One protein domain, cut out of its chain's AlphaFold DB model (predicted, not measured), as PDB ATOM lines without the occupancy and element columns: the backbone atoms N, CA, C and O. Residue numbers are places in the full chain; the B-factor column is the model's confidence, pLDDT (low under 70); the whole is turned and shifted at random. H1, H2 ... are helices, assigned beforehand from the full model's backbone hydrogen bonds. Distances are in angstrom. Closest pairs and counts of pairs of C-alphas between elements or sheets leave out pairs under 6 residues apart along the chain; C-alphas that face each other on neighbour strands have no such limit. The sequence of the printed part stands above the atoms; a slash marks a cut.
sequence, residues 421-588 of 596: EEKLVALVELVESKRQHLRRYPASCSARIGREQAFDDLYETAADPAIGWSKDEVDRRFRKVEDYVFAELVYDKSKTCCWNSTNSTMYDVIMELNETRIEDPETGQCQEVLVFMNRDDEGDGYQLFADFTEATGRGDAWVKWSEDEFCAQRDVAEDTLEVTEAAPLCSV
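AT A GLANCE: This is residues 421 to 588 of the 596 residues of an uncharacterized protein of Myxococcales bacterium (UniProt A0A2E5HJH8). What does the model look like at first sight? A long helical hairpin, H1 and H2, makes one part of a flattened body; beyond its turn H6 and H7 cross each other, H3 packs on residues 458 to 462 at the end of H2 away from that turn, with the short H8 next to H3, and the short H4 lies near the middle of the whole. Long loops fill much of the rest, and the last one runs back from H7 to H8 near H3. What is it made of? The printed part has 168 residues with eight named helices, H1 to H8 in order, and no named strand. The class is all helix, though under half of the residues, 78, are in named elements; the whole is compact, with a radius of gyration of the C-alphas of 16.6 A and spans of 51 by 43 by 24 A, only just flat.

HOW THE PARTS SIT: What do the first helices do? H1, residues 421 to 438, and H2, residues 445 to 462, form a hairpin and touch at a shallow tilt of 17 degrees, opposite ways, with the C-alphas of Val 431 and Arg 451 closest at 5.3 A. With its residues 458 to 462 alone, H2 touches H3, residues 471 to 478, at a steep tilt of 64 degrees, the closest C-alphas being those of Tyr 459 and Lys 471, 5.6 A apart. Where do the later helices sit? H4, residues 481 to 485, only just touches residues 511 to 514 of H6, residues 504 to 515, with 3 pairs of C-alphas within 8 A, the closest those of Glu 482 and Met 511 at 7.1 A. H6 touches H7, residues 543 to 551, with residues 509 to 513 alone, about perpendicular at 85 degrees, the C-alphas of Val 509 and Thr 549 being closest at 6.3 A. H5, residues 495 to 498, is close to H2 but not clearly touching, with the C-alphas of Cys 445 and Cys 497 closest at 5.2 A, and H8, residues 585 to 588, only just touches H3 with 3 pairs of C-alphas within 8 A, the closest those of Arg 476 and Val 588 at 5.1 A. How are the helix packing and backbones? Of the touching pairs H1 and H2, H2 and H3, and H6 and H7, 1 is at a shallow tilt: the packing is mostly crossed, only just. Every O i to N i+4 pair is within hydrogen-bond range in H1, H2, H3, H4, H6 and H7; H5 and H8 are too short for such a pair.

IN THESE COORDINATES: Where does the printed part begin? C-alpha 421, at (-39.319, 38.770, 13.064), begins H1, 25.8 A long; H2 is 25.2 A. How long are the others? H3 measures 10.4 A, H4 6.3 A, H5 5.5 A, H6 16.4 A, H7 11.8 A and H8 5.2 A, which ends at C-alpha 588, (-47.745, 46.502, -5.809).

THE WHOLE: How large is it, and is it cut? The C-alphas of Pro 465 and Gly 553, the two farthest apart, are 51.8 A apart, and the printed part has no cut. Which links are long, and where is confidence low? Residues 516 to 542 and 552 to 584 are the long links; pLDDT is under 70 at residues 430, 447, 450 and 564 to 565, with a mean of 88.3 over the printed part.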
ATOM      1  N   GLU A 421     -40.375  38.415  14.012       80.50
ATOM      2  CA  GLU A 421     -39.319  38.770  13.064       80.50
ATOM      3  C   GLU A 421     -38.554  37.546  12.545       80.50
ATOM      4  O   GLU A 421     -38.316  37.442  11.343       80.50
ATOM      5  N   GLU A 422     -38.194  36.605  13.417       73.81
ATOM      6  CA  GLU A 422     -37.515  35.366  13.022       73.81
ATOM      7  C   GLU A 422     -38.436  34.451  12.199       73.81
ATOM      8  O   GLU A 422     -38.001  33.873  11.202       73.81
ATOM      9  N   LYS A 423     -39.731  34.378  12.542       76.44
ATOM     10  CA  LYS A 423     -40.752  33.682  11.739       76.44
ATOM     11  C   LYS A 423     -40.868  34.291  10.361       76.44
ATOM     12  O   LYS A 423     -40.938  33.565   9.374       76.44
ATOM     13  N   LEU A 424     -40.871  35.618  10.291       83.56
ATOM     14  CA  LEU A 424     -40.943  36.324   9.028       83.56
ATOM     15  C   LEU A 424     -39.734  35.986   8.148       83.56
ATOM     16  O   LEU A 424     -39.917  35.716   6.964       83.56
ATOM     17  N   VAL A 425     -38.525  35.924   8.714       81.38
ATOM     18  CA  VAL A 425     -37.324  35.484   7.984       81.38
ATOM     19  C   VAL A 425     -37.485  34.051   7.468       81.38
ATOM     20  O   VAL A 425     -37.343  33.831   6.266       81.38
ATOM     21  N   ALA A 426     -37.857  33.102   8.331       71.81
ATOM     22  CA  ALA A 426     -38.023  31.700   7.946       71.81
ATOM     23  C   ALA A 426     -39.101  31.506   6.860       71.81
ATOM     24  O   ALA A 426     -38.922  30.745   5.908       71.81
ATOM     25  N   LEU A 427     -40.218  32.230   6.955       82.69
ATOM     26  CA  LEU A 427     -41.290  32.176   5.963       82.69
ATOM     27  C   LEU A 427     -40.877  32.803   4.623       82.69
ATOM     28  O   LEU A 427     -41.225  32.276   3.565       82.69
ATOM     29  N   VAL A 428     -40.090  33.883   4.633       88.75
ATOM     30  CA  VAL A 428     -39.511  34.455   3.405       88.75
ATOM     31  C   VAL A 428     -38.536  33.472   2.750       88.75
ATOM     32  O   VAL A 428     -38.554  33.316   1.525       88.75
ATOM     33  N   GLU A 429     -37.716  32.770   3.533       73.19
ATOM     34  CA  GLU A 429     -36.836  31.710   3.027       73.19
ATOM     35  C   GLU A 429     -37.630  30.542   2.429       73.19
ATOM     36  O   GLU A 429     -37.270  30.033   1.364       73.19
ATOM     37  N   LEU A 430     -38.753  30.162   3.048       68.75
ATOM     38  CA  LEU A 430     -39.663  29.155   2.507       68.75
ATOM     39  C   LEU A 430     -40.257  29.590   1.160       68.75
ATOM     40  O   LEU A 430     -40.216  28.812   0.204       68.75
ATOM     41  N   VAL A 431     -40.750  30.828   1.052       87.38
ATOM     42  CA  VAL A 431     -41.228  31.397  -0.220       87.38
ATOM     43  C   VAL A 431     -40.128  31.327  -1.284       87.38
ATOM     44  O   VAL A 431     -40.371  30.859  -2.399       87.38
ATOM     45  N   GLU A 432     -38.898  31.727  -0.953       90.69
ATOM     46  CA  GLU A 432     -37.778  31.680  -1.898       90.69
ATOM     47  C   GLU A 432     -37.388  30.242  -2.274       90.69
ATOM     48  O   GLU A 432     -37.074  29.980  -3.434       90.69
ATOM     49  N   SER A 433     -37.480  29.286  -1.351       71.12
ATOM     50  CA  SER A 433     -37.293  27.858  -1.632       71.12
ATOM     51  C   SER A 433     -38.323  27.337  -2.646       71.12
ATOM     52  O   SER A 433     -37.963  26.655  -3.613       71.12
ATOM     53  N   LYS A 434     -39.602  27.722  -2.511       82.12
ATOM     54  CA  LYS A 434     -40.645  27.370  -3.494       82.12
ATOM     55  C   LYS A 434     -40.411  28.030  -4.850       82.12
ATOM     56  O   LYS A 434     -40.546  27.359  -5.873       82.12
ATOM     57  N   ARG A 435     -39.967  29.291  -4.882       94.19
ATOM     58  CA  ARG A 435     -39.539  29.957  -6.127       94.19
ATOM     59  C   ARG A 435     -38.381  29.235  -6.793       94.19
ATOM     60  O   ARG A 435     -38.442  28.964  -7.983       94.19
ATOM     61  N   GLN A 436     -37.347  28.853  -6.043       82.69
ATOM     62  CA  GLN A 436     -36.225  28.085  -6.590       82.69
ATOM     63  C   GLN A 436     -36.675  26.757  -7.208       82.69
ATOM     64  O   GLN A 436     -36.099  26.327  -8.209       82.69
ATOM     65  N   HIS A 437     -37.704  26.117  -6.646       71.12
ATOM     66  CA  HIS A 437     -38.313  24.938  -7.251       71.12
ATOM     67  C   HIS A 437     -39.052  25.280  -8.554       71.12
ATOM     68  O   HIS A 437     -38.818  24.618  -9.559       71.12
ATOM     69  N   LEU A 438     -39.869  26.340  -8.582       92.62
ATOM     70  CA  LEU A 438     -40.571  26.797  -9.794       92.62
ATOM     71  C   LEU A 438     -39.617  27.255 -10.904       92.62
ATOM     72  O   LEU A 438     -39.861  26.986 -12.075       92.62
ATOM     73  N   ARG A 439     -38.473  27.842 -10.547       96.75
ATOM     74  CA  ARG A 439     -37.381  28.159 -11.479       96.75
ATOM     75  C   ARG A 439     -36.794  26.932 -12.159       96.75
ATOM     76  O   ARG A 439     -36.181  27.057 -13.208       96.75
ATOM     77  N   ARG A 440     -36.932  25.749 -11.558       81.12
ATOM     78  CA  ARG A 440     -36.503  24.476 -12.154       81.12
ATOM     79  C   ARG A 440     -37.658  23.745 -12.828       81.12
ATOM     80  O   ARG A 440     -37.407  23.082 -13.822       81.12
ATOM     81  N   TYR A 441     -38.873  23.884 -12.300       88.69
ATOM     82  CA  TYR A 441     -40.077  23.153 -12.700       88.69
ATOM     83  C   TYR A 441     -41.296  24.099 -12.706       88.69
ATOM     84  O   TYR A 441     -42.112  24.066 -11.778       88.69
ATOM     85  N   PRO A 442     -41.430  24.986 -13.711       95.38
ATOM     86  CA  PRO A 442     -42.429  26.063 -13.700       95.38
ATOM     87  C   PRO A 442     -43.887  25.578 -13.692       95.38
ATOM     88  O   PRO A 442     -44.793  26.325 -13.313       95.38
ATOM     89  N   ALA A 443     -44.140  24.325 -14.066       92.81
ATOM     90  CA  ALA A 443     -45.467  23.714 -14.013       92.81
ATOM     91  C   ALA A 443     -45.852  23.116 -12.641       92.81
ATOM     92  O   ALA A 443     -46.997  22.717 -12.455       92.81
ATOM     93  N   SER A 444     -44.937  23.066 -11.663       86.00
ATOM     94  CA  SER A 444     -45.168  22.380 -10.381       86.00
ATOM     95  C   SER A 444     -46.244  23.062  -9.527       86.00
ATOM     96  O   SER A 444     -45.962  23.985  -8.758       86.00
ATOM     97  N   CYS A 445     -47.483  22.570  -9.591       82.06
ATOM     98  CA  CYS A 445     -48.582  23.098  -8.777       82.06
ATOM     99  C   CYS A 445     -48.354  22.886  -7.276       82.06
ATOM    100  O   CYS A 445     -48.710  23.752  -6.484       82.06
ATOM    101  N   SER A 446     -47.650  21.822  -6.871       71.44
ATOM    102  CA  SER A 446     -47.262  21.629  -5.465       71.44
ATOM    103  C   SER A 446     -46.390  22.772  -4.924       71.44
ATOM    104  O   SER A 446     -46.542  23.184  -3.771       71.44
ATOM    105  N   ALA A 447     -45.495  23.320  -5.754       66.38
ATOM    106  CA  ALA A 447     -44.667  24.455  -5.380       66.38
ATOM    107  C   ALA A 447     -45.449  25.774  -5.407       66.38
ATOM    108  O   ALA A 447     -45.198  26.617  -4.551       66.38
ATOM    109  N   ARG A 448     -46.415  25.933  -6.326       90.06
ATOM    110  CA  ARG A 448     -47.323  27.096  -6.360       90.06
ATOM    111  C   ARG A 448     -48.192  27.161  -5.102       90.06
ATOM    112  O   ARG A 448     -48.116  28.145  -4.379       90.06
ATOM    113  N   ILE A 449     -48.900  26.075  -4.789       80.31
ATOM    114  CA  ILE A 449     -49.746  25.944  -3.589       80.31
ATOM    115  C   ILE A 449     -48.909  26.179  -2.326       80.31
ATOM    116  O   ILE A 449     -49.247  26.995  -1.476       80.31
ATOM    117  N   GLY A 450     -47.758  25.503  -2.216       65.38
ATOM    118  CA  GLY A 450     -46.882  25.656  -1.055       65.38
ATOM    119  C   GLY A 450     -46.295  27.065  -0.898       65.38
ATOM    120  O   GLY A 450     -45.933  27.440   0.214       65.38
ATOM    121  N   ARG A 451     -46.178  27.839  -1.987       92.06
ATOM    122  CA  ARG A 451     -45.757  29.246  -1.943       92.06
ATOM    123  C   ARG A 451     -46.888  30.136  -1.438       92.06
ATOM    124  O   ARG A 451     -46.634  30.959  -0.566       92.06
ATOM    125  N   GLU A 452     -48.103  29.980  -1.958       90.69
ATOM    126  CA  GLU A 452     -49.244  30.795  -1.519       90.69
ATOM    127  C   GLU A 452     -49.610  30.519  -0.057       90.69
ATOM    128  O   GLU A 452     -49.801  31.461   0.702       90.69
ATOM    129  N   GLN A 453     -49.530  29.266   0.399       80.06
ATOM    130  CA  GLN A 453     -49.670  28.936   1.824       80.06
ATOM    131  C   GLN A 453     -48.624  29.643   2.703       80.06
ATOM    132  O   GLN A 453     -48.945  30.124   3.787       80.06
ATOM    133  N   ALA A 454     -47.375  29.742   2.236       78.56
ATOM    134  CA  ALA A 454     -46.344  30.490   2.953       78.56
ATOM    135  C   ALA A 454     -46.626  32.005   2.955       78.56
ATOM    136  O   ALA A 454     -46.290  32.678   3.927       78.56
ATOM    137  N   PHE A 455     -47.268  32.546   1.912       92.88
ATOM    138  CA  PHE A 455     -47.747  33.930   1.907       92.88
ATOM    139  C   PHE A 455     -48.903  34.156   2.881       92.88
ATOM    140  O   PHE A 455     -48.883  35.159   3.588       92.88
ATOM    141  N   ASP A 456     -49.849  33.225   2.983       85.56
ATOM    142  CA  ASP A 456     -50.918  33.296   3.982       85.56
ATOM    143  C   ASP A 456     -50.339  33.362   5.404       85.56
ATOM    144  O   ASP A 456     -50.701  34.238   6.195       85.56
ATOM    145  N   ASP A 457     -49.360  32.499   5.697       80.38
ATOM    146  CA  ASP A 457     -48.639  32.500   6.971       80.38
ATOM    147  C   ASP A 457     -47.815  33.798   7.168       80.38
ATOM    148  O   ASP A 457     -47.718  34.313   8.289       80.38
ATOM    149  N   LEU A 458     -47.233  34.365   6.098       88.50
ATOM    150  CA  LEU A 458     -46.543  35.665   6.141       88.50
ATOM    151  C   LEU A 458     -47.506  36.798   6.466       88.50
ATOM    152  O   LEU A 458     -47.150  37.667   7.257       88.50
ATOM    153  N   TYR A 459     -48.704  36.811   5.883       92.56
ATOM    154  CA  TYR A 459     -49.713  37.821   6.181       92.56
ATOM    155  C   TYR A 459     -50.147  37.753   7.644       92.56
ATOM    156  O   TYR A 459     -50.248  38.794   8.291       92.56
ATOM    157  N   GLU A 460     -50.375  36.545   8.170       85.50
ATOM    158  CA  GLU A 460     -50.717  36.342   9.581       85.50
ATOM    159  C   GLU A 460     -49.576  36.815  10.493       85.50
ATOM    160  O   GLU A 460     -49.801  37.604  11.411       85.50
ATOM    161  N   THR A 461     -48.340  36.402  10.201       84.69
ATOM    162  CA  THR A 461     -47.155  36.749  11.001       84.69
ATOM    163  C   THR A 461     -46.860  38.247  10.958       84.69
ATOM    164  O   THR A 461     -46.592  38.860  11.987       84.69
ATOM    165  N   ALA A 462     -46.924  38.865   9.780       91.56
ATOM    166  CA  ALA A 462     -46.600  40.276   9.602       91.56
ATOM    167  C   ALA A 462     -47.667  41.215  10.188       91.56
ATOM    168  O   ALA A 462     -47.351  42.357  10.528       91.56
ATOM    169  N   ALA A 463     -48.902  40.732  10.352       90.38
ATOM    170  CA  ALA A 463     -49.963  41.450  11.050       90.38
ATOM    171  C   ALA A 463     -49.773  41.483  12.581       90.38
ATOM    172  O   ALA A 463     -50.481  42.237  13.256       90.38
ATOM    173  N   ASP A 464     -48.835  40.703  13.140       87.88
ATOM    174  CA  ASP A 464     -48.498  40.759  14.564       87.88
ATOM    175  C   ASP A 464     -48.149  42.205  14.975       87.88
ATOM    176  O   ASP A 464     -47.399  42.871  14.258       87.88
ATOM    177  N   PRO A 465     -48.649  42.723  16.116       85.75
ATOM    178  CA  PRO A 465     -48.382  44.094  16.554       85.75
ATOM    179  C   PRO A 465     -46.900  44.479  16.675       85.75
ATOM    180  O   PRO A 465     -46.596  45.673  16.662       85.75
ATOM    181  N   ALA A 466     -45.991  43.512  16.826       84.56
ATOM    182  CA  ALA A 466     -44.550  43.749  16.821       84.56
ATOM    183  C   ALA A 466     -44.022  44.159  15.432       84.56
ATOM    184  O   ALA A 466     -43.113  44.984  15.347       84.56
ATOM    185  N   ILE A 467     -44.626  43.639  14.356       93.50
ATOM    186  CA  ILE A 467     -44.258  43.926  12.961       93.50
ATOM    187  C   ILE A 467     -45.187  44.991  12.367       93.50
ATOM    188  O   ILE A 467     -44.728  46.028  11.883       93.50
ATOM    189  N   GLY A 468     -46.498  44.751  12.441       93.88
ATOM    190  CA  GLY A 468     -47.556  45.695  12.098       93.88
ATOM    191  C   GLY A 468     -47.698  46.011  10.607       93.88
ATOM    192  O   GLY A 468     -48.146  47.112  10.280       93.88
ATOM    193  N   TRP A 469     -47.319  45.102   9.704       96.56
ATOM    194  CA  TRP A 469     -47.476  45.295   8.255       96.56
ATOM    195  C   TRP A 469     -48.868  44.868   7.786       96.56
ATOM    196  O   TRP A 469     -49.441  43.890   8.265       96.56
ATOM    197  N   SER A 470     -49.423  45.597   6.816       94.81
ATOM    198  CA  SER A 470     -50.628  45.159   6.101       94.81
ATOM    199  C   SER A 470     -50.291  44.111   5.036       94.81
ATOM    200  O   SER A 470     -49.139  44.005   4.617       94.81
ATOM    201  N   LYS A 471     -51.301  43.391   4.528       93.31
ATOM    202  CA  LYS A 471     -51.136  42.473   3.383       93.31
ATOM    203  C   LYS A 471     -50.487  43.165   2.181       93.31
ATOM    204  O   LYS A 471     -49.448  42.711   1.719       93.31
ATOM    205  N   ASP A 472     -50.996  44.334   1.782       92.56
ATOM    206  CA  ASP A 472     -50.396  45.148   0.715       92.56
ATOM    207  C   ASP A 472     -48.916  45.473   0.970       92.56
ATOM    208  O   ASP A 472     -48.120  45.578   0.039       92.56
ATOM    209  N   GLU A 473     -48.525  45.698   2.227       94.00
ATOM    210  CA  GLU A 473     -47.131  45.966   2.572       94.00
ATOM    211  C   GLU A 473     -46.267  44.701   2.485       94.00
ATOM    212  O   GLU A 473     -45.143  44.783   1.988       94.00
ATOM    213  N   VAL A 474     -46.784  43.542   2.904       95.12
ATOM    214  CA  VAL A 474     -46.126  42.239   2.703       95.12
ATOM    215  C   VAL A 474     -45.926  41.980   1.211       95.12
ATOM    216  O   VAL A 474     -44.808  41.672   0.803       95.12
ATOM    217  N   ASP A 475     -46.950  42.200   0.389       95.44
ATOM    218  CA  ASP A 475     -46.862  42.023  -1.062       95.44
ATOM    219  C   ASP A 475     -45.808  42.947  -1.681       95.44
ATOM    220  O   ASP A 475     -44.909  42.475  -2.375       95.44
ATOM    221  N   ARG A 476     -45.809  44.244  -1.340       91.81
ATOM    222  CA  ARG A 476     -44.782  45.208  -1.802       91.81
ATOM    223  C   ARG A 476     -43.361  44.865  -1.372       91.81
ATOM    224  O   ARG A 476     -42.397  45.298  -2.014       91.81
ATOM    225  N   ARG A 477     -43.205  44.166  -0.249       93.25
ATOM    226  CA  ARG A 477     -41.895  43.781   0.285       93.25
ATOM    227  C   ARG A 477     -41.398  42.477  -0.311       93.25
ATOM    228  O   ARG A 477     -40.211  42.389  -0.623       93.25
ATOM    229  N   PHE A 478     -42.272  41.485  -0.431       94.44
ATOM    230  CA  PHE A 478     -41.850  40.109  -0.653       94.44
ATOM    231  C   PHE A 478     -42.361  39.496  -1.930       94.44
ATOM    232  O   PHE A 478     -41.632  38.649  -2.441       94.44
ATOM    233  N   ARG A 479     -43.531  39.878  -2.461       94.56
ATOM    234  CA  ARG A 479     -43.945  39.359  -3.766       94.56
ATOM    235  C   ARG A 479     -42.986  39.842  -4.845       94.56
ATOM    236  O   ARG A 479     -42.343  40.890  -4.729       94.56
ATOM    237  N   LYS A 480     -42.847  39.009  -5.866       94.25
ATOM    238  CA  LYS A 480     -42.054  39.207  -7.076       94.25
ATOM    239  C   LYS A 480     -42.951  38.959  -8.280       94.25
ATOM    240  O   LYS A 480     -43.925  38.219  -8.178       94.25
ATOM    241  N   VAL A 481     -42.575  39.497  -9.440       94.12
ATOM    242  CA  VAL A 481     -43.288  39.261 -10.710       94.12
ATOM    243  C   VAL A 481     -43.487  37.762 -10.975       94.12
ATOM    244  O   VAL A 481     -44.576  37.350 -11.369       94.12
ATOM    245  N   GLU A 482     -42.479  36.933 -10.673       95.94
ATOM    246  CA  GLU A 482     -42.561  35.473 -10.835       95.94
ATOM    247  C   GLU A 482     -43.714  34.843 -10.030       95.94
ATOM    248  O   GLU A 482     -44.287  33.845 -10.461       95.94
ATOM    249  N   ASP A 483     -44.132  35.428  -8.903       96.75
ATOM    250  CA  ASP A 483     -45.240  34.877  -8.118       96.75
ATOM    251  C   ASP A 483     -46.584  35.022  -8.836       96.75
ATOM    252  O   ASP A 483     -47.441  34.148  -8.726       96.75
ATOM    253  N   TYR A 484     -46.740  36.094  -9.614       96.38
ATOM    254  CA  TYR A 484     -47.925  36.346 -10.428       96.38
ATOM    255  C   TYR A 484     -47.881  35.548 -11.734       96.38
ATOM    256  O   TYR A 484     -48.883  34.970 -12.148       96.38
ATOM    257  N   VAL A 485     -46.710  35.462 -12.374       97.75
ATOM    258  CA  VAL A 485     -46.522  34.666 -13.602       97.75
ATOM    259  C   VAL A 485     -46.772  33.183 -13.330       97.75
ATOM    260  O   VAL A 485     -47.397  32.494 -14.137       97.75
ATOM    261  N   PHE A 486     -46.345  32.696 -12.166       97.56
ATOM    262  CA  PHE A 486     -46.604  31.340 -11.693       97.56
ATOM    263  C   PHE A 486     -47.676  31.331 -10.598       97.56
ATOM    264  O   PHE A 486     -47.493  30.666  -9.578       97.56
ATOM    265  N   ALA A 487     -48.768  32.084 -10.780       97.12
ATOM    266  CA  ALA A 487     -49.901  32.112  -9.851       97.12
ATOM    267  C   ALA A 487     -50.478  30.708  -9.602       97.12
ATOM    268  O   ALA A 487     -50.349  29.811 -10.441       97.12
ATOM    269  N   GLU A 488     -51.085  30.509  -8.433       94.75
ATOM    270  CA  GLU A 488     -51.679  29.228  -8.052       94.75
ATOM    271  C   GLU A 488     -52.788  28.802  -9.019       94.75
ATOM    272  O   GLU A 488     -53.632  29.596  -9.441       94.75
ATOM    273  N   LEU A 489     -52.744  27.524  -9.384       92.81
ATOM    274  CA  LEU A 489     -53.726  26.878 -10.238       92.81
ATOM    275  C   LEU A 489     -54.511  25.881  -9.395       92.81
ATOM    276  O   LEU A 489     -53.933  25.178  -8.564       92.81
ATOM    277  N   VAL A 490     -55.806  25.767  -9.666       83.81
ATOM    278  CA  VAL A 490     -56.654  24.737  -9.071       83.81
ATOM    279  C   VAL A 490     -56.192  23.384  -9.614       83.81
ATOM    280  O   VAL A 490     -56.321  23.116 -10.814       83.81
ATOM    281  N   TYR A 491     -55.609  22.559  -8.738       77.56
ATOM    282  CA  TYR A 491     -54.833  21.369  -9.112       77.56
ATOM    283  C   TYR A 491     -55.607  20.391 -10.011       77.56
ATOM    284  O   TYR A 491     -55.114  19.975 -11.057       77.56
ATOM    285  N   ASP A 492     -56.846  20.066  -9.640       76.06
ATOM    286  CA  ASP A 492     -57.707  19.098 -10.328       76.06
ATOM    287  C   ASP A 492     -58.418  19.663 -11.572       76.06
ATOM    288  O   ASP A 492     -59.138  18.941 -12.263       76.06
ATOM    289  N   LYS A 493     -58.203  20.945 -11.887       89.00
ATOM    290  CA  LYS A 493     -58.790  21.635 -13.048       89.00
ATOM    291  C   LYS A 493     -57.745  22.209 -13.996       89.00
ATOM    292  O   LYS A 493     -58.101  23.002 -14.865       89.00
ATOM    293  N   SER A 494     -56.475  21.842 -13.820       91.75
ATOM    294  CA  SER A 494     -55.377  22.469 -14.555       91.75
ATOM    295  C   SER A 494     -54.373  21.452 -15.097       91.75
ATOM    296  O   SER A 494     -53.630  20.827 -14.338       91.75
ATOM    297  N   LYS A 495     -54.315  21.280 -16.422       93.81
ATOM    298  CA  LYS A 495     -53.394  20.345 -17.090       93.81
ATOM    299  C   LYS A 495     -51.940  20.784 -17.041       93.81
ATOM    300  O   LYS A 495     -51.062  19.936 -17.209       93.81
ATOM    301  N   THR A 496     -51.662  22.065 -16.772       94.62
ATOM    302  CA  THR A 496     -50.293  22.501 -16.442       94.62
ATOM    303  C   THR A 496     -49.753  21.705 -15.260       94.62
ATOM    304  O   THR A 496     -48.586  21.341 -15.275       94.62
ATOM    305  N   CYS A 497     -50.589  21.348 -14.278       85.56
ATOM    306  CA  CYS A 497     -50.142  20.639 -13.081       85.56
ATOM    307  C   CYS A 497     -49.576  19.234 -13.340       85.56
ATOM    308  O   CYS A 497     -48.895  18.720 -12.460       85.56
ATOM    309  N   CYS A 498     -49.825  18.646 -14.515       83.50
ATOM    310  CA  CYS A 498     -49.334  17.319 -14.911       83.50
ATOM    311  C   CYS A 498     -47.985  17.358 -15.646       83.50
ATOM    312  O   CYS A 498     -47.491  16.335 -16.124       83.50
ATOM    313  N   TRP A 499     -47.424  18.551 -15.852       89.81
ATOM    314  CA  TRP A 499     -46.313  18.750 -16.775       89.81
ATOM    315  C   TRP A 499     -44.947  18.703 -16.062       89.81
ATOM    316  O   TRP A 499     -44.277  19.716 -15.838       89.81
ATOM    317  N   ASN A 500     -44.509  17.496 -15.705       78.81
ATOM    318  CA  ASN A 500     -43.289  17.260 -14.918       78.81
ATOM    319  C   ASN A 500     -41.970  17.488 -15.678       78.81
ATOM    320  O   ASN A 500     -40.914  17.649 -15.065       78.81
ATOM    321  N   SER A 501     -42.008  17.505 -17.007       85.12
ATOM    322  CA  SER A 501     -40.851  17.686 -17.890       85.12
ATOM    323  C   SER A 501     -40.490  19.151 -18.139       85.12
ATOM    324  O   SER A 501     -39.507  19.432 -18.836       85.12
ATOM    325  N   THR A 502     -41.237  20.092 -17.548       91.25
ATOM    326  CA  THR A 502     -40.833  21.498 -17.556       91.25
ATOM    327  C   THR A 502     -39.473  21.690 -16.889       91.25
ATOM    328  O   THR A 502     -39.082  20.954 -15.983       91.25
ATOM    329  N   ASN A 503     -38.711  22.666 -17.377       91.19
ATOM    330  CA  ASN A 503     -37.329  22.876 -16.959       91.19
ATOM    331  C   ASN A 503     -37.006  24.366 -16.779       91.19
ATOM    332  O   ASN A 503     -37.813  25.242 -17.097       91.19
ATOM    333  N   SER A 504     -35.793  24.659 -16.310       92.38
ATOM    334  CA  SER A 504     -35.352  26.034 -16.062       92.38
ATOM    335  C   SER A 504     -35.274  26.906 -17.310       92.38
ATOM    336  O   SER A 504     -35.539  28.098 -17.232       92.38
ATOM    337  N   THR A 505     -34.974  26.337 -18.478       95.38
ATOM    338  CA  THR A 505     -34.935  27.123 -19.718       95.38
ATOM    339  C   THR A 505     -36.331  27.597 -20.115       95.38
ATOM    340  O   THR A 505     -36.485  28.702 -20.629       95.38
ATOM    341  N   MET A 506     -37.366  26.790 -19.849       96.50
ATOM    342  CA  MET A 506     -38.749  27.228 -20.034       96.50
ATOM    343  C   MET A 506     -39.110  28.356 -19.070       96.50
ATOM    344  O   MET A 506     -39.735  29.319 -19.499       96.50
ATOM    345  N   TYR A 507     -38.696  28.265 -17.800       96.88
ATOM    346  CA  TYR A 507     -38.884  29.353 -16.837       96.88
ATOM    347  C   TYR A 507     -38.303  30.672 -17.374       96.88
ATOM    348  O   TYR A 507     -39.014  31.674 -17.388       96.88
ATOM    349  N   ASP A 508     -37.065  30.655 -17.881       96.44
ATOM    350  CA  ASP A 508     -36.396  31.858 -18.396       96.44
ATOM    351  C   ASP A 508     -37.188  32.499 -19.547       96.44
ATOM    352  O   ASP A 508     -37.415  33.705 -19.556       96.44
ATOM    353  N   VAL A 509     -37.666  31.689 -20.495       95.81
ATOM    354  CA  VAL A 509     -38.494  32.154 -21.621       95.81
ATOM    355  C   VAL A 509     -39.828  32.730 -21.139       95.81
ATOM    356  O   VAL A 509     -40.254  33.780 -21.619       95.81
ATOM    357  N   ILE A 510     -40.512  32.035 -20.226       97.06
ATOM    358  CA  ILE A 510     -41.817  32.445 -19.689       97.06
ATOM    359  C   ILE A 510     -41.701  33.798 -18.982       97.06
ATOM    360  O   ILE A 510     -42.565  34.664 -19.156       97.06
ATOM    361  N   MET A 511     -40.637  33.978 -18.197       97.12
ATOM    362  CA  MET A 511     -40.352  35.240 -17.528       97.12
ATOM    363  C   MET A 511     -39.993  36.328 -18.535       97.12
ATOM    364  O   MET A 511     -40.640  37.367 -18.520       97.12
ATOM    365  N   GLU A 512     -39.078  36.074 -19.472       95.56
ATOM    366  CA  GLU A 512     -38.669  37.056 -20.488       95.56
ATOM    367  C   GLU A 512     -39.853  37.542 -21.338       95.56
ATOM    368  O   GLU A 512     -39.996  38.734 -21.602       95.56
ATOM    369  N   LEU A 513     -40.766  36.646 -21.722       95.12
ATOM    370  CA  LEU A 513     -42.000  37.045 -22.397       95.12
ATOM    371  C   LEU A 513     -42.811  38.020 -21.536       95.12
ATOM    372  O   LEU A 513     -43.295  39.032 -22.041       95.12
ATOM    373  N   ASN A 514     -42.986  37.714 -20.253       95.12
ATOM    374  CA  ASN A 514     -43.742  38.562 -19.339       95.12
ATOM    375  C   ASN A 514     -43.058  39.909 -19.098       95.12
ATOM    376  O   ASN A 514     -43.734  40.932 -19.087       95.12
ATOM    377  N   GLU A 515     -41.735  39.935 -19.011       91.44
ATOM    378  CA  GLU A 515     -40.940  41.160 -18.910       91.44
ATOM    379  C   GLU A 515     -41.162  42.094 -20.108       91.44
ATOM    380  O   GLU A 515     -41.279  43.302 -19.935       91.44
ATOM    381  N   THR A 516     -41.313  41.556 -21.325       89.56
ATOM    382  CA  THR A 516     -41.627  42.383 -22.510       89.56
ATOM    383  C   THR A 516     -43.059  42.932 -22.533       89.56
ATOM    384  O   THR A 516     -43.372  43.772 -23.376       89.56
ATOM    385  N   ARG A 517     -43.942  42.438 -21.654       89.19
ATOM    386  CA  ARG A 517     -45.381  42.756 -21.639       89.19
ATOM    387  C   ARG A 517     -45.822  43.547 -20.419       89.19
ATOM    388  O   ARG A 517     -46.841  44.222 -20.492       89.19
ATOM    389  N   ILE A 518     -45.092  43.430 -19.313       88.12
ATOM    390  CA  ILE A 518     -45.480  43.990 -18.016       88.12
ATOM    391  C   ILE A 518     -45.560  45.517 -18.034       88.12
ATOM    392  O   ILE A 518     -46.283  46.092 -17.231       88.12
ATOM    393  N   GLU A 519     -44.880  46.173 -18.973       86.69
ATOM    394  CA  GLU A 519     -45.015  47.599 -19.227       86.69
ATOM    395  C   GLU A 519     -45.451  47.836 -20.672       86.69
ATOM    396  O   GLU A 519     -44.860  47.319 -21.622       86.69
ATOM    397  N   ASP A 520     -46.493  48.644 -20.843       81.94
ATOM    398  CA  ASP A 520     -46.922  49.096 -22.155       81.94
ATOM    399  C   ASP A 520     -45.833  49.991 -22.782       81.94
ATOM    400  O   ASP A 520     -45.547  51.067 -22.248       81.94
ATOM    401  N   PRO A 521     -45.244  49.619 -23.931       79.75
ATOM    402  CA  PRO A 521     -44.111  50.352 -24.492       79.75
ATOM    403  C   PRO A 521     -44.474  51.753 -25.011       79.75
ATOM    404  O   PRO A 521     -43.579  52.562 -25.258       79.75
ATOM    405  N   GLU A 522     -45.761  52.057 -25.216       81.62
ATOM    406  CA  GLU A 522     -46.218  53.366 -25.693       81.62
ATOM    407  C   GLU A 522     -46.594  54.307 -24.542       81.62
ATOM    408  O   GLU A 522     -46.381  55.519 -24.635       81.62
ATOM    409  N   THR A 523     -47.171  53.764 -23.471       83.50
ATOM    410  CA  THR A 523     -47.746  54.541 -22.365       83.50
ATOM    411  C   THR A 523     -46.959  54.444 -21.059       83.50
ATOM    412  O   THR A 523     -47.183  55.278 -20.180       83.50
ATOM    413  N   GLY A 524     -46.052  53.472 -20.927       81.81
ATOM    414  CA  GLY A 524     -45.325  53.172 -19.690       81.81
ATOM    415  C   GLY A 524     -46.227  52.648 -18.566       81.81
ATOM    416  O   GLY A 524     -45.886  52.737 -17.390       81.81
ATOM    417  N   GLN A 525     -47.444  52.201 -18.894       85.69
ATOM    418  CA  GLN A 525     -48.396  51.709 -17.900       85.69
ATOM    419  C   GLN A 525     -48.140  50.236 -17.599       85.69
ATOM    420  O   GLN A 525     -47.985  49.434 -18.520       85.69
ATOM    421  N   CYS A 526     -48.159  49.882 -16.313       88.44
ATOM    422  CA  CYS A 526     -48.105  48.490 -15.890       88.44
ATOM    423  C   CYS A 526     -49.303  47.703 -16.445       88.44
ATOM    424  O   CYS A 526     -50.446  48.166 -16.385       88.44
ATOM    425  N   GLN A 527     -49.029  46.509 -16.963       90.12
ATOM    426  CA  GLN A 527     -50.011  45.539 -17.425       90.12
ATOM    427  C   GLN A 527     -49.955  44.274 -16.567       90.12
ATOM    428  O   GLN A 527     -48.909  43.898 -16.037       90.12
ATOM    429  N   GLU A 528     -51.094  43.591 -16.464       88.75
ATOM    430  CA  GLU A 528     -51.149  42.278 -15.826       88.75
ATOM    431  C   GLU A 528     -50.298  41.260 -16.591       88.75
ATOM    432  O   GLU A 528     -50.216  41.270 -17.825       88.75
ATOM    433  N   VAL A 529     -49.687  40.347 -15.841       93.62
ATOM    434  CA  VAL A 529     -48.856  39.290 -16.412       93.62
ATOM    435  C   VAL A 529     -49.685  38.260 -17.167       93.62
ATOM    436  O   VAL A 529     -50.841  37.958 -16.858       93.62
ATOM    437  N   LEU A 530     -49.040  37.642 -18.143       94.62
ATOM    438  CA  LEU A 530     -49.483  36.398 -18.729       94.62
ATOM    439  C   LEU A 530     -49.095  35.237 -17.805       94.62
ATOM    440  O   LEU A 530     -47.963  34.748 -17.837       94.62
ATOM    441  N   VAL A 531     -50.060  34.778 -17.009       96.69
ATOM    442  CA  VAL A 531     -49.887  33.586 -16.171       96.69
ATOM    443  C   VAL A 531     -49.525  32.374 -17.035       96.69
ATOM    444  O   VAL A 531     -50.157  32.127 -18.068       96.69
ATOM    445  N   PHE A 532     -48.516  31.613 -16.604       97.56
ATOM    446  CA  PHE A 532     -48.146  30.339 -17.207       97.56
ATOM    447  C   PHE A 532     -49.141  29.252 -16.791       97.56
ATOM    448  O   PHE A 532     -49.060  28.706 -15.682       97.56
ATOM    449  N   MET A 533     -50.082  29.001 -17.698       96.69
ATOM    450  CA  MET A 533     -51.185  28.050 -17.593       96.69
ATOM    451  C   MET A 533     -51.656  27.663 -19.006       96.69
ATOM    452  O   MET A 533     -51.405  28.416 -19.950       96.69
ATOM    453  N   ASN A 534     -52.359  26.542 -19.149       95.81
ATOM    454  CA  ASN A 534     -53.051  26.182 -20.388       95.81
ATOM    455  C   ASN A 534     -54.215  27.144 -20.647       95.81
ATOM    456  O   ASN A 534     -54.984  27.448 -19.732       95.81
ATOM    457  N   ARG A 535     -54.364  27.585 -21.893       93.12
ATOM    458  CA  ARG A 535     -55.397  28.536 -22.314       93.12
ATOM    459  C   ARG A 535     -56.231  27.946 -23.446       93.12
ATOM    460  O   ARG A 535     -55.727  27.148 -24.230       93.12
ATOM    461  N   ASP A 536     -57.475  28.406 -23.569       87.31
ATOM    462  CA  ASP A 536     -58.322  28.124 -24.739       87.31
ATOM    463  C   ASP A 536     -57.897  29.016 -25.925       87.31
ATOM    464  O   ASP A 536     -58.643  29.875 -26.402       87.31
ATOM    465  N   ASP A 537     -56.635  28.883 -26.341       80.81
ATOM    466  CA  ASP A 537     -56.049  29.531 -27.512       80.81
ATOM    467  C   ASP A 537     -55.579  28.501 -28.560       80.81
ATOM    468  O   ASP A 537     -55.806  27.296 -28.442       80.81
ATOM    469  N   GLU A 538     -55.041  28.973 -29.690       73.94
ATOM    470  CA  GLU A 538     -54.630  28.078 -30.778       73.94
ATOM    471  C   GLU A 538     -53.534  27.101 -30.311       73.94
ATOM    472  O   GLU A 538     -52.577  27.502 -29.661       73.94
ATOM    473  N   GLY A 539     -53.615  25.824 -30.708       79.19
ATOM    474  CA  GLY A 539     -52.557  24.835 -30.454       79.19
ATOM    475  C   GLY A 539     -52.818  23.934 -29.243       79.19
ATOM    476  O   GLY A 539     -53.893  23.349 -29.132       79.19
ATOM    477  N   ASP A 540     -51.800  23.740 -28.397       80.62
ATOM    478  CA  ASP A 540     -51.856  22.910 -27.180       80.62
ATOM    479  C   ASP A 540     -52.168  23.712 -25.901       80.62
ATOM    480  O   ASP A 540     -52.107  23.152 -24.803       80.62
ATOM    481  N   GLY A 541     -52.524  24.992 -26.057       89.44
ATOM    482  CA  GLY A 541     -52.826  25.942 -24.986       89.44
ATOM    483  C   GLY A 541     -51.614  26.649 -24.377       89.44
ATOM    484  O   GLY A 541     -51.762  27.412 -23.422       89.44
ATOM    485  N   TYR A 542     -50.410  26.401 -24.911       94.44
ATOM    486  CA  TYR A 542     -49.176  27.105 -24.543       94.44
ATOM    487  C   TYR A 542     -48.470  27.723 -25.754       94.44
ATOM    488  O   TYR A 542     -47.298  28.109 -25.676       94.44
ATOM    489  N   GLN A 543     -49.173  27.819 -26.885       93.12
ATOM    490  CA  GLN A 543     -48.594  28.203 -28.169       93.12
ATOM    491  C   GLN A 543     -47.945  29.584 -28.118       93.12
ATOM    492  O   GLN A 543     -46.895  29.781 -28.713       93.12
ATOM    493  N   LEU A 544     -48.497  30.518 -27.339       92.75
ATOM    494  CA  LEU A 544     -47.923  31.852 -27.172       92.75
ATOM    495  C   LEU A 544     -46.494  31.801 -26.590       92.75
ATOM    496  O   LEU A 544     -45.599  32.499 -27.070       92.75
ATOM    497  N   PHE A 545     -46.251  30.932 -25.605       94.12
ATOM    498  CA  PHE A 545     -44.915  30.723 -25.045       94.12
ATOM    499  C   PHE A 545     -44.001  29.980 -26.029       94.12
ATOM    500  O   PHE A 545     -42.839  30.357 -26.200       94.12
ATOM    501  N   ALA A 546     -44.527  28.968 -26.725       93.88
ATOM    502  CA  ALA A 546     -43.792  28.228 -27.750       93.88
ATOM    503  C   ALA A 546     -43.336  29.142 -28.905       93.88
ATOM    504  O   ALA A 546     -42.169  29.119 -29.296       93.88
ATOM    505  N   ASP A 547     -44.227  30.003 -29.399       94.25
ATOM    506  CA  ASP A 547     -43.966  30.964 -30.473       94.25
ATOM    507  C   ASP A 547     -42.931  32.005 -30.059       94.25
ATOM    508  O   ASP A 547     -42.038  32.335 -30.838       94.25
ATOM    509  N   PHE A 548     -43.006  32.505 -28.822       95.31
ATOM    510  CA  PHE A 548     -41.985  33.406 -28.292       95.31
ATOM    511  C   PHE A 548     -40.617  32.712 -28.182       95.31
ATOM    512  O   PHE A 548     -39.578  33.283 -28.531       95.31
ATOM    513  N   THR A 549     -40.606  31.447 -27.760       94.75
ATOM    514  CA  THR A 549     -39.385  30.633 -27.701       94.75
ATOM    515  C   THR A 549     -38.753  30.472 -29.087       94.75
ATOM    516  O   THR A 549     -37.547  30.672 -29.250       94.75
ATOM    517  N   GLU A 550     -39.566  30.188 -30.106       95.38
ATOM    518  CA  GLU A 550     -39.131  30.094 -31.504       95.38
ATOM    519  C   GLU A 550     -38.632  31.449 -32.033       95.38
ATOM    520  O   GLU A 550     -37.541  31.537 -32.601       95.38
ATOM    521  N   ALA A 551     -39.377  32.532 -31.785       95.06
ATOM    522  CA  ALA A 551     -39.040  33.883 -32.231       95.06
ATOM    523  C   ALA A 551     -37.717  34.401 -31.642       95.06
ATOM    524  O   ALA A 551     -37.011  35.178 -32.287       95.06
ATOM    525  N   THR A 552     -37.351  33.938 -30.443       94.56
ATOM    526  CA  THR A 552     -36.067  34.252 -29.794       94.56
ATOM    527  C   THR A 552     -34.929  33.300 -30.196       94.56
ATOM    528  O   THR A 552     -33.821  33.401 -29.670       94.56
ATOM    529  N   GLY A 553     -35.163  32.393 -31.153       93.69
ATOM    530  CA  GLY A 553     -34.163  31.450 -31.661       93.69
ATOM    531  C   GLY A 553     -33.840  30.304 -30.699       93.69
ATOM    532  O   GLY A 553     -32.795  29.670 -30.836       93.69
ATOM    533  N   ARG A 554     -34.717  30.048 -29.720       94.19
ATOM    534  CA  ARG A 554     -34.567  29.017 -28.684       94.19
ATOM    535  C   ARG A 554     -35.589  27.888 -28.819       94.19
ATOM    536  O   ARG A 554     -35.792  27.178 -27.848       94.19
ATOM    537  N   GLY A 555     -36.206  27.688 -29.988       87.75
ATOM    538  CA  GLY A 555     -37.287  26.709 -30.212       87.75
ATOM    539  C   GLY A 555     -37.055  25.321 -29.600       87.75
ATOM    540  O   GLY A 555     -37.938  24.784 -28.939       87.75
ATOM    541  N   ASP A 556     -35.833  24.787 -29.713       89.25
ATOM    542  CA  ASP A 556     -35.443  23.483 -29.146       89.25
ATOM    543  C   ASP A 556     -35.486  23.422 -27.602       89.25
ATOM    544  O   ASP A 556     -35.432  22.338 -27.021       89.25
ATOM    545  N   ALA A 557     -35.550  24.570 -26.922       85.44
ATOM    546  CA  ALA A 557     -35.674  24.671 -25.473       85.44
ATOM    547  C   ALA A 557     -37.122  24.566 -24.978       85.44
ATOM    548  O   ALA A 557     -37.331  24.282 -23.794       85.44
ATOM    549  N   TRP A 558     -38.111  24.785 -25.854       94.38
ATOM    550  CA  TRP A 558     -39.509  24.580 -25.504       94.38
ATOM    551  C   TRP A 558     -39.810  23.086 -25.513       94.38
ATOM    552  O   TRP A 558     -39.882  22.438 -26.561       94.38
ATOM    553  N   VAL A 559     -39.996  22.526 -24.324       93.50
ATOM    554  CA  VAL A 559     -40.587  21.195 -24.211       93.50
ATOM    555  C   VAL A 559     -42.049  21.350 -24.611       93.50
ATOM    556  O   VAL A 559     -42.683  22.338 -24.256       93.50
ATOM    557  N   LYS A 560     -42.584  20.425 -25.407       93.00
ATOM    558  CA  LYS A 560     -44.026  20.402 -25.689       93.00
ATOM    559  C   LYS A 560     -44.758  19.826 -24.495       93.00
ATOM    560  O   LYS A 560     -44.192  18.971 -23.816       93.00
ATOM    561  N   TRP A 561     -45.999  20.250 -24.278       93.12
ATOM    562  CA  TRP A 561     -46.793  19.645 -23.220       93.12
ATOM    563  C   TRP A 561     -46.900  18.137 -23.447       93.12
ATOM    564  O   TRP A 561     -47.183  17.665 -24.556       93.12
ATOM    565  N   SER A 562     -46.638  17.391 -22.384       87.94
ATOM    566  CA  SER A 562     -46.803  15.950 -22.329       87.94
ATOM    567  C   SER A 562     -47.492  15.571 -21.030       87.94
ATOM    568  O   SER A 562     -47.289  16.183 -19.983       87.94
ATOM    569  N   GLU A 563     -48.305  14.526 -21.126       82.25
ATOM    570  CA  GLU A 563     -48.812  13.769 -19.987       82.25
ATOM    571  C   GLU A 563     -47.630  12.953 -19.425       82.25
ATOM    572  O   GLU A 563     -47.431  11.792 -19.788       82.25
ATOM    573  N   ASP A 564     -46.753  13.615 -18.657       69.88
ATOM    574  CA  ASP A 564     -45.553  12.996 -18.058       69.88
ATOM    575  C   ASP A 564     -45.902  12.028 -16.922       69.88
ATOM    576  O   ASP A 564     -45.143  11.104 -16.625       69.88
ATOM    577  N   GLU A 565     -47.068  12.260 -16.332       57.56
ATOM    578  CA  GLU A 565     -47.835  11.428 -15.413       57.56
ATOM    579  C   GLU A 565     -49.280  11.387 -15.928       57.56
ATOM    580  O   GLU A 565     -49.631  12.217 -16.770       57.56
ATOM    581  N   PHE A 566     -50.114  10.443 -15.477       70.81
ATOM    582  CA  PHE A 566     -51.518  10.442 -15.899       70.81
ATOM    583  C   PHE A 566     -52.172  11.789 -15.522       70.81
ATOM    584  O   PHE A 566     -51.754  12.515 -14.625       70.81
ATOM    585  N   CYS A 567     -53.111  12.241 -16.341       76.00
ATOM    586  CA  CYS A 567     -53.624  13.594 -16.208       76.00
ATOM    587  C   CYS A 567     -55.109  13.580 -16.519       76.00
ATOM    588  O   CYS A 567     -55.526  13.706 -17.674       76.00
ATOM    589  N   ALA A 568     -55.933  13.432 -15.480       76.75
ATOM    590  CA  ALA A 568     -57.394  13.444 -15.606       76.75
ATOM    591  C   ALA A 568     -57.911  14.724 -16.289       76.75
ATOM    592  O   ALA A 568     -58.926  14.719 -16.983       76.75
ATOM    593  N   GLN A 569     -57.159  15.806 -16.134       85.56
ATOM    594  CA  GLN A 569     -57.398  17.127 -16.671       85.56
ATOM    595  C   GLN A 569     -56.702  17.375 -18.021       85.56
ATOM    596  O   GLN A 569     -56.754  18.490 -18.516       85.56
ATOM    597  N   ARG A 570     -56.101  16.373 -18.684       89.94
ATOM    598  CA  ARG A 570     -55.408  16.543 -19.985       89.94
ATOM    599  C   ARG A 570     -56.253  17.194 -21.080       89.94
ATOM    600  O   ARG A 570     -55.717  17.861 -21.960       89.94
ATOM    601  N   ASP A 571     -57.564  16.971 -21.019       90.88
ATOM    602  CA  ASP A 571     -58.537  17.424 -22.010       90.88
ATOM    603  C   ASP A 571     -59.224  18.744 -21.591       90.88
ATOM    604  O   ASP A 571     -60.174  19.172 -22.250       90.88
ATOM    605  N   VAL A 572     -58.782  19.405 -20.506       90.62
ATOM    606  CA  VAL A 572     -59.304  20.735 -20.151       90.62
ATOM    607  C   VAL A 572     -58.892  21.755 -21.213       90.62
ATOM    608  O   VAL A 572     -57.730  21.829 -21.620       90.62
ATOM    609  N   ALA A 573     -59.864  22.539 -21.677       92.00
ATOM    610  CA  ALA A 573     -59.629  23.574 -22.682       92.00
ATOM    611  C   ALA A 573     -58.786  24.725 -22.116       92.00
ATOM    612  O   ALA A 573     -57.905  25.235 -22.792       92.00
ATOM    613  N   GLU A 574     -58.998  25.069 -20.848       96.12
ATOM    614  CA  GLU A 574     -58.302  26.137 -20.136       96.12
ATOM    615  C   GLU A 574     -58.085  25.698 -18.685       96.12
ATOM    616  O   GLU A 574     -58.940  25.029 -18.097       96.12
ATOM    617  N   ASP A 575     -56.931  26.044 -18.121       97.12
ATOM    618  CA  ASP A 575     -56.646  25.818 -16.706       97.12
ATOM    619  C   ASP A 575     -57.434  26.786 -15.818       97.12
ATOM    620  O   ASP A 575     -57.876  27.848 -16.246       97.12
ATOM    621  N   THR A 576     -57.600  26.448 -14.543       95.94
ATOM    622  CA  THR A 576     -58.325  27.312 -13.603       95.94
ATOM    623  C   THR A 576     -57.361  27.957 -12.618       95.94
ATOM    624  O   THR A 576     -56.635  27.260 -11.915       95.94
ATOM    625  N   LEU A 577     -57.383  29.288 -12.531       95.31
ATOM    626  CA  LEU A 577     -56.670  30.032 -11.490       95.31
ATOM    627  C   LEU A 577     -57.385  29.895 -10.147       95.31
ATOM    628  O   LEU A 577     -58.612  29.992 -10.088       95.31
ATOM    629  N   GLU A 578     -56.614  29.705  -9.080       91.88
ATOM    630  CA  GLU A 578     -57.148  29.795  -7.722       91.88
ATOM    631  C   GLU A 578     -57.388  31.264  -7.344       91.88
ATOM    632  O   GLU A 578     -56.718  32.181  -7.833       91.88
ATOM    633  N   VAL A 579     -58.375  31.506  -6.483       89.25
ATOM    634  CA  VAL A 579     -58.662  32.848  -5.978       89.25
ATOM    635  C   VAL A 579     -57.559  33.253  -5.007       89.25
ATOM    636  O   VAL A 579     -57.422  32.675  -3.933       89.25
ATOM    637  N   THR A 580     -56.801  34.287  -5.364       85.94
ATOM    638  CA  THR A 580     -55.740  34.828  -4.509       85.94
ATOM    639  C   THR A 580     -56.203  36.060  -3.736       85.94
ATOM    640  O   THR A 580     -56.956  36.894  -4.244       85.94
ATOM    641  N   GLU A 581     -55.718  36.187  -2.502       81.00
ATOM    642  CA  GLU A 581     -55.846  37.406  -1.697       81.00
ATOM    643  C   GLU A 581     -54.708  38.411  -1.949       81.00
ATOM    644  O   GLU A 581     -54.679  39.469  -1.318       81.00
ATOM    645  N   ALA A 582     -53.768  38.091  -2.847       90.12
ATOM    646  CA  ALA A 582     -52.675  38.977  -3.221       90.12
ATOM    647  C   ALA A 582     -53.188  40.278  -3.848       90.12
ATOM    648  O   ALA A 582     -54.108  40.281  -4.674       90.12
ATOM    649  N   ALA A 583     -52.538  41.388  -3.514       92.00
ATOM    650  CA  ALA A 583     -52.760  42.644  -4.206       92.00
ATOM    651  C   ALA A 583     -52.378  42.499  -5.699       92.00
ATOM    652  O   ALA A 583     -51.345  41.887  -6.003       92.00
ATOM    653  N   PRO A 584     -53.166  43.064  -6.640       91.38
ATOM    654  CA  PRO A 584     -52.849  43.026  -8.069       91.38
ATOM    655  C   PRO A 584     -51.439  43.542  -8.346       91.38
ATOM    656  O   PRO A 584     -51.034  44.541  -7.743       91.38
ATOM    657  N   LEU A 585     -50.715  42.920  -9.280       90.25
ATOM    658  CA  LEU A 585     -49.315  43.240  -9.580       90.25
ATOM    659  C   LEU A 585     -49.089  44.751  -9.732       90.25
ATOM    660  O   LEU A 585     -48.241  45.341  -9.065       90.25
ATOM    661  N   CYS A 586     -49.909  45.399 -10.557       89.19
ATOM    662  CA  CYS A 586     -49.768  46.821 -10.861       89.19
ATOM    663  C   CYS A 586     -50.144  47.762  -9.708       89.19
ATOM    664  O   CYS A 586     -49.909  48.961  -9.798       89.19
ATOM    665  N   SER A 587     -50.721  47.244  -8.621       86.75
ATOM    666  CA  SER A 587     -50.926  47.992  -7.369       86.75
ATOM    667  C   SER A 587     -49.773  47.825  -6.372       86.75
ATOM    668  O   SER A 587     -49.653  48.582  -5.402       86.75
ATOM    669  N   VAL A 588     -48.928  46.820  -6.609       84.19
ATOM    670  CA  VAL A 588     -47.745  46.502  -5.809       84.19
ATOM    671  C   VAL A 588     -46.509  47.217  -6.362       84.19
ATOM    672  O   VAL A 588     -45.663  47.653  -5.578       84.19
TER     673      VAL A 588